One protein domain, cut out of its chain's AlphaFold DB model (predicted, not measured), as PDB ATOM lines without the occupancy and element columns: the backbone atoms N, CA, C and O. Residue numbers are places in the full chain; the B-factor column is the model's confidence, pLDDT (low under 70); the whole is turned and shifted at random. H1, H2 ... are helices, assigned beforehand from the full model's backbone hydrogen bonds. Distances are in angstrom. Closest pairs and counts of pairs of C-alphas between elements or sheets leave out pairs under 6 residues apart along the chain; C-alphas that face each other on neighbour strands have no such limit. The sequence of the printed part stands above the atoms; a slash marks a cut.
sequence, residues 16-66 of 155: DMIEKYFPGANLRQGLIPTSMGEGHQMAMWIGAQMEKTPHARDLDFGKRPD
ATOM      1  N   ASP A  16      50.055  13.764   1.712       87.38
ATOM      2  CA  ASP A  16      51.184  13.194   2.457       87.38
ATOM      3  C   ASP A  16      51.040  13.446   3.964       87.38
ATOM      4  O   ASP A  16      51.284  12.565   4.791       87.38
ATOM      5  N   MET A  17      50.601  14.652   4.349       87.62
ATOM      6  CA  MET A  17      50.299  14.949   5.753       87.62
ATOM      7  C   MET A  17      49.071  14.182   6.241       87.62
ATOM      8  O   MET A  17      49.069  13.720   7.381       87.62
ATOM      9  N   ILE A  18      48.052  14.013   5.395       83.00
ATOM     10  CA  ILE A  18      46.902  13.164   5.713       83.00
ATOM     11  C   ILE A  18      47.358  11.718   5.900       83.00
ATOM     12  O   ILE A  18      47.037  11.127   6.914       83.00
ATOM     13  N   GLU A  19      48.152  11.148   5.001       81.75
ATOM     14  CA  GLU A  19      48.642   9.774   5.133       81.75
ATOM     15  C   GLU A  19      49.472   9.579   6.410       81.75
ATOM     16  O   GLU A  19      49.301   8.592   7.122       81.75
ATOM     17  N   LYS A  20      50.327  10.547   6.747       82.38
ATOM     18  CA  LYS A  20      51.222  10.456   7.903       82.38
ATOM     19  C   LYS A  20      50.526  10.664   9.247       82.38
ATOM     20  O   LYS A  20      50.841   9.966  10.208       82.38
ATOM     21  N   TYR A  21      49.650  11.661   9.340       79.19
ATOM     22  CA  TYR A  21      49.047  12.095  10.608       79.19
ATOM     23  C   TYR A  21      47.583  11.673  10.744       79.19
ATOM     24  O   TYR A  21      47.037  11.675  11.846       79.19
ATOM     25  N   PHE A  22      46.951  11.275   9.641       75.56
ATOM     26  CA  PHE A  22      45.579  10.788   9.597       75.56
ATOM     27  C   PHE A  22      45.395   9.596   8.618       75.56
ATOM     28  O   PHE A  22      44.556   9.651   7.708       75.56
ATOM     29  N   PRO A  23      46.179   8.509   8.770       67.56
ATOM     30  CA  PRO A  23      46.129   7.363   7.862       67.56
ATOM     31  C   PRO A  23      44.718   6.753   7.805       67.56
ATOM     32  O   PRO A  23      44.082   6.539   8.836       67.56
ATOM     33  N   GLY A  24      44.219   6.467   6.597       58.84
ATOM     34  CA  GLY A  24      42.883   5.882   6.377       58.84
ATOM     35  C   GLY A  24      41.731   6.891   6.266       58.84
ATOM     36  O   GLY A  24      40.568   6.496   6.146       58.84
ATOM     37  N   ALA A  25      42.019   8.193   6.272       61.47
ATOM     38  CA  ALA A  25      41.014   9.227   6.072       61.47
ATOM     39  C   ALA A  25      40.446   9.200   4.639       61.47
ATOM     40  O   ALA A  25      41.075   9.659   3.690       61.47
ATOM     41  N   ASN A  26      39.209   8.716   4.478       56.72
ATOM     42  CA  ASN A  26      38.468   8.785   3.212       56.72
ATOM     43  C   ASN A  26      37.816  10.173   3.035       56.72
ATOM     44  O   ASN A  26      36.593  10.312   2.926       56.72
ATOM     45  N   LEU A  27      38.633  11.224   3.133       60.66
ATOM     46  CA  LEU A  27      38.201  12.600   2.920       60.66
ATOM     47  C   LEU A  27      37.964  12.792   1.420       60.66
ATOM     48  O   LEU A  27      38.864  12.580   0.609       60.66
ATOM     49  N   ARG A  28      36.765  13.248   1.037       59.53
ATOM     50  CA  ARG A  28      36.631  13.945  -0.248       59.53
ATOM     51  C   ARG A  28      37.622  15.105  -0.182       59.53
ATOM     52  O   ARG A  28      37.536  15.881   0.766       59.53
ATOM     53  N   GLN A  29      38.579  15.132  -1.115       67.25
ATOM     54  CA  GLN A  29      39.643  16.135  -1.235       67.25
ATOM     55  C   GLN A  29      39.171  17.500  -0.706       67.25
ATOM     56  O   GLN A  29      38.094  17.953  -1.102       67.25
ATOM     57  N   GLY A  30      39.951  18.122   0.190       67.19
ATOM     58  CA  GLY A  30      39.577  19.384   0.830       67.19
ATOM     59  C   GLY A  30      39.077  20.431  -0.172       67.19
ATOM     60  O   GLY A  30      39.535  20.493  -1.312       67.19
ATOM     61  N   LEU A  31      38.123  21.264   0.244       76.06
ATOM     62  CA  LEU A  31      37.495  22.245  -0.649       76.06
ATOM     63  C   LEU A  31      38.479  23.331  -1.125       76.06
ATOM     64  O   LEU A  31      38.258  23.955  -2.158       76.06
ATOM     65  N   ILE A  32      39.552  23.560  -0.364       80.75
ATOM     66  CA  ILE A  32      40.502  24.653  -0.563       80.75
ATOM     67  C   ILE A  32      41.849  24.064  -1.018       80.75
ATOM     68  O   ILE A  32      42.567  23.489  -0.198       80.75
ATOM     69  N   PRO A  33      42.236  24.225  -2.299       86.00
ATOM     70  CA  PRO A  33      43.489  23.687  -2.839       86.00
ATOM     71  C   PRO A  33      44.763  24.192  -2.160       86.00
ATOM     72  O   PRO A  33      45.814  23.582  -2.296       86.00
ATOM     73  N   THR A  34      44.685  25.299  -1.425       85.44
ATOM     74  CA  THR A  34      45.822  25.898  -0.715       85.44
ATOM     75  C   THR A  34      45.952  25.438   0.743       85.44
ATOM     76  O   THR A  34      46.895  25.848   1.421       85.44
ATOM     77  N   SER A  35      45.067  24.562   1.238       88.12
ATOM     78  CA  SER A  35      45.157  23.965   2.583       88.12
ATOM     79  C   SER A  35      46.237  22.877   2.647       88.12
ATOM     80  O   SER A  35      45.952  21.680   2.725       88.12
ATOM     81  N   MET A  36      47.499  23.311   2.564       91.44
ATOM     82  CA  MET A  36      48.692  22.458   2.500       91.44
ATOM     83  C   MET A  36      49.346  22.162   3.859       91.44
ATOM     84  O   MET A  36      50.266  21.346   3.922       91.44
ATOM     85  N   GLY A  37      48.922  22.817   4.944       90.88
ATOM     86  CA  GLY A  37      49.505  22.605   6.275       90.88
ATOM     87  C   GLY A  37      50.815  23.332   6.579       90.88
ATOM     88  O   GLY A  37      51.480  22.989   7.553       90.88
ATOM     89  N   GLU A  38      51.198  24.337   5.793       92.00
ATOM     90  CA  GLU A  38      52.490  25.040   5.910       92.00
ATOM     91  C   GLU A  38      52.764  25.557   7.334       92.00
ATOM     92  O   GLU A  38      53.868  25.424   7.853       92.00
ATOM     93  N   GLY A  39      51.737  26.091   8.009       91.06
ATOM     94  CA  GLY A  39      51.866  26.592   9.382       91.06
ATOM     95  C   GLY A  39      52.178  25.488  10.394       91.06
ATOM     96  O   GLY A  39      52.997  25.689  11.289       91.06
ATOM     97  N   HIS A  40      51.583  24.304  10.221       89.25
ATOM     98  CA  HIS A  40      51.894  23.137  11.044       89.25
ATOM     99  C   HIS A  40      53.333  22.674  10.811       89.25
ATOM    100  O   HIS A  40      54.048  22.398  11.770       89.25
ATOM    101  N   GLN A  41      53.790  22.644   9.558       91.62
ATOM    102  CA  GLN A  41      55.166  22.268   9.220       91.62
ATOM    103  C   GLN A  41      56.193  23.242   9.804       91.62
ATOM    104  O   GLN A  41      57.174  22.801  10.399       91.62
ATOM    105  N   MET A  42      55.945  24.552   9.714       92.69
ATOM    106  CA  MET A  42      56.802  25.573  10.327       92.69
ATOM    107  C   MET A  42      56.880  25.421  11.849       92.69
ATOM    108  O   MET A  42      57.966  25.489  12.420       92.69
ATOM    109  N   ALA A  43      55.744  25.182  12.510       91.06
ATOM    110  CA  ALA A  43      55.716  24.946  13.949       91.06
ATOM    111  C   ALA A  43      56.481  23.668  14.326       91.06
ATOM    112  O   ALA A  43      57.271  23.670  15.270       91.06
ATOM    113  N   MET A  44      56.296  22.585  13.567       89.81
ATOM    114  CA  MET A  44      57.032  21.337  13.778       89.81
ATOM    115  C   MET A  44      58.538  21.510  13.582       89.81
ATOM    116  O   MET A  44      59.319  20.928  14.330       89.81
ATOM    117  N   TRP A  45      58.956  22.334  12.620       90.50
ATOM    118  CA  TRP A  45      60.372  22.589  12.355       90.50
ATOM    119  C   TRP A  45      61.090  23.215  13.558       90.50
ATOM    120  O   TRP A  45      62.231  22.861  13.844       90.50
ATOM    121  N   ILE A  46      60.406  24.073  14.319       91.94
ATOM    122  CA  ILE A  46      60.946  24.667  15.553       91.94
ATOM    123  C   ILE A  46      60.711  23.800  16.805       91.94
ATOM    124  O   ILE A  46      60.970  24.252  17.919       91.94
ATOM    125  N   GLY A  47      60.233  22.562  16.638       88.94
ATOM    126  CA  GLY A  47      60.107  21.570  17.708       88.94
ATOM    127  C   GLY A  47      58.696  21.355  18.262       88.94
ATOM    128  O   GLY A  47      58.549  20.628  19.245       88.94
ATOM    129  N   ALA A  48      57.650  21.944  17.667       87.50
ATOM    130  CA  ALA A  48      56.279  21.619  18.059       87.50
ATOM    131  C   ALA A  48      55.936  20.163  17.695       87.50
ATOM    132  O   ALA A  48      56.341  19.647  16.654       87.50
ATOM    133  N   GLN A  49      55.167  19.493  18.549       83.44
ATOM    134  CA  GLN A  49      54.761  18.106  18.328       83.44
ATOM    135  C   GLN A  49      53.360  18.039  17.719       83.44
ATOM    136  O   GLN A  49      52.463  18.769  18.135       83.44
ATOM    137  N   MET A  50      53.175  17.129  16.759       83.75
ATOM    138  CA  MET A  50      51.844  16.710  16.314       83.75
ATOM    139  C   MET A  50      51.271  15.680  17.285       83.75
ATOM    140  O   MET A  50      52.012  14.898  17.889       83.75
ATOM    141  N   GLU A  51      49.950  15.679  17.424       75.81
ATOM    142  CA  GLU A  51      49.222  14.710  18.240       75.81
ATOM    143  C   GLU A  51      49.453  13.269  17.741       75.81
ATOM    144  O   GLU A  51      49.553  13.031  16.538       75.81
ATOM    145  N   LYS A  52      49.595  12.309  18.672       64.31
ATOM    146  CA  LYS A  52      50.052  10.934  18.375       64.31
ATOM    147  C   LYS A  52      48.924   9.959  18.002       64.31
ATOM    148  O   LYS A  52      49.161   9.099  17.163       64.31
ATOM    149  N   THR A  53      47.733  10.070  18.598       57.47
ATOM    150  CA  THR A  53      46.574   9.179  18.369       57.47
ATOM    151  C   THR A  53      45.283   9.773  18.969       57.47
ATOM    152  O   THR A  53      45.339  10.363  20.041       57.47
ATOM    153  N   PRO A  54      44.103   9.542  18.361       57.09
ATOM    154  CA  PRO A  54      43.935   9.706  16.935       57.09
ATOM    155  C   PRO A  54      42.768  10.635  16.604       57.09
ATOM    156  O   PRO A  54      41.714  10.666  17.237       57.09
ATOM    157  N   HIS A  55      42.907  11.208  15.421       57.97
ATOM    158  CA  HIS A  55      41.818  11.526  14.512       57.97
ATOM    159  C   HIS A  55      40.949  10.287  14.153       57.97
ATOM    160  O   HIS A  55      40.337  10.256  13.095       57.97
ATOM    161  N   ALA A  56      40.876   9.246  14.997       53.88
ATOM    162  CA  ALA A  56      40.194   7.997  14.703       53.88
ATOM    163  C   ALA A  56      38.725   8.271  14.449       53.88
ATOM    164  O   ALA A  56      38.054   8.993  15.185       53.88
ATOM    165  N   ARG A  57      38.240   7.679  13.370       61.31
ATOM    166  CA  ARG A  57      36.845   7.745  13.003       61.31
ATOM    167  C   ARG A  57      36.222   6.426  13.398       61.31
ATOM    168  O   ARG A  57      36.607   5.380  12.891       61.31
ATOM    169  N   ASP A  58      35.254   6.496  14.287       72.75
ATOM    170  CA  ASP A  58      34.317   5.406  14.478       72.75
ATOM    171  C   ASP A  58      33.403   5.369  13.243       72.75
ATOM    172  O   ASP A  58      32.533   6.225  13.071       72.75
ATOM    173  N   LEU A  59      33.692   4.459  12.312       78.56
ATOM    174  CA  LEU A  59      32.918   4.297  11.078       78.56
ATOM    175  C   LEU A  59      31.603   3.553  11.312       78.56
ATOM    176  O   LEU A  59      30.685   3.705  10.508       78.56
ATOM    177  N   ASP A  60      31.514   2.805  12.409       82.31
ATOM    178  CA  ASP A  60      30.368   1.959  12.719       82.31
ATOM    179  C   ASP A  60      29.249   2.781  13.368       82.31
ATOM    180  O   ASP A  60      28.086   2.666  12.977       82.31
ATOM    181  N   PHE A  61      29.593   3.668  14.313       82.56
ATOM    182  CA  PHE A  61      28.616   4.463  15.073       82.56
ATOM    183  C   PHE A  61      28.842   5.979  15.010       82.56
ATOM    184  O   PHE A  61      28.039   6.747  15.547       82.56
ATOM    185  N   GLY A  62      29.890   6.452  14.328       80.50
ATOM    186  CA  GLY A  62      30.098   7.880  14.080       80.50
ATOM    187  C   GLY A  62      30.540   8.687  15.303       80.50
ATOM    188  O   GLY A  62      30.384   9.914  15.308       80.50
ATOM    189  N   LYS A  63      31.074   8.052  16.353       78.56
ATOM    190  CA  LYS A  63      31.593   8.754  17.532       78.56
ATOM    191  C   LYS A  63      32.690   9.748  17.147       78.56
ATOM    192  O   LYS A  63      33.577   9.473  16.339       78.56
ATOM    193  N   ARG A  64      32.619  10.933  17.759       77.50
ATOM    194  CA  ARG A  64      33.575  12.014  17.513       77.50
ATOM    195  C   ARG A  64      35.006  11.577  17.873       77.50
ATOM    196  O   ARG A  64      35.179  11.041  18.970       77.50
ATOM    197  N   PRO A  65      36.015  11.879  17.032       70.88
ATOM    198  CA  PRO A  65      37.405  11.504  17.296       70.88
ATOM    199  C   PRO A  65      37.937  12.014  18.640       70.88
ATOM    200  O   PRO A  65      38.548  11.256  19.382       70.88
ATOM    201  N   ASP A  66      37.590  13.251  19.029       76.25
ATOM    202  CA  ASP A  66      37.983  13.857  20.316       76.25
ATOM    203  C   ASP A  66      37.363  13.174  21.551       76.25
ATOM    204  O   ASP A  66      37.631  13.553  22.690       76.25
TER     205      ASP A  66
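Overview. This is residues 16 to 66 of the 155 residues of the protein "FAD-binding protein" of Acidobacteria bacterium (UniProt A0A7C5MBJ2). This is a loose piece with little regular structure: two short helices, H1 and then H2, stand apart, joined by a wide loop, residues 22 to 37. After H2 a long tail, residues 46 to 66, runs to the far end, where residues 58 to 63 stick out as the tail folds back. The printed part has 51 residues, 14 of them in the two helices, with no named strand; its class is all helix. The radius of gyration of the C-alphas is 12.8 A, and the spans, 38 by 25 by 15 A, are only just elongated.

Along the chain. Find C-alpha 16 at (51.184, 13.194, 2.457); from there H1 runs through residue 21, 8.5 A. H2, residues 38 to 45, begins at C-alpha 38 at (52.490, 25.040, 5.910) and measures 10.5 A.

Arrangement. H1 and H2 are apart, with no C-alpha of one within 8 A of the other. In both, every O i to N i+4 pair is within hydrogen-bond range.

Size, cuts and confidence. The C-alphas farthest apart, Ile 46 and Asp 60, are 38.2 A apart. The printed part has no cut; the link H1 to H2 is long. Residues 23 to 30 and 52 to 57 have pLDDT under 70.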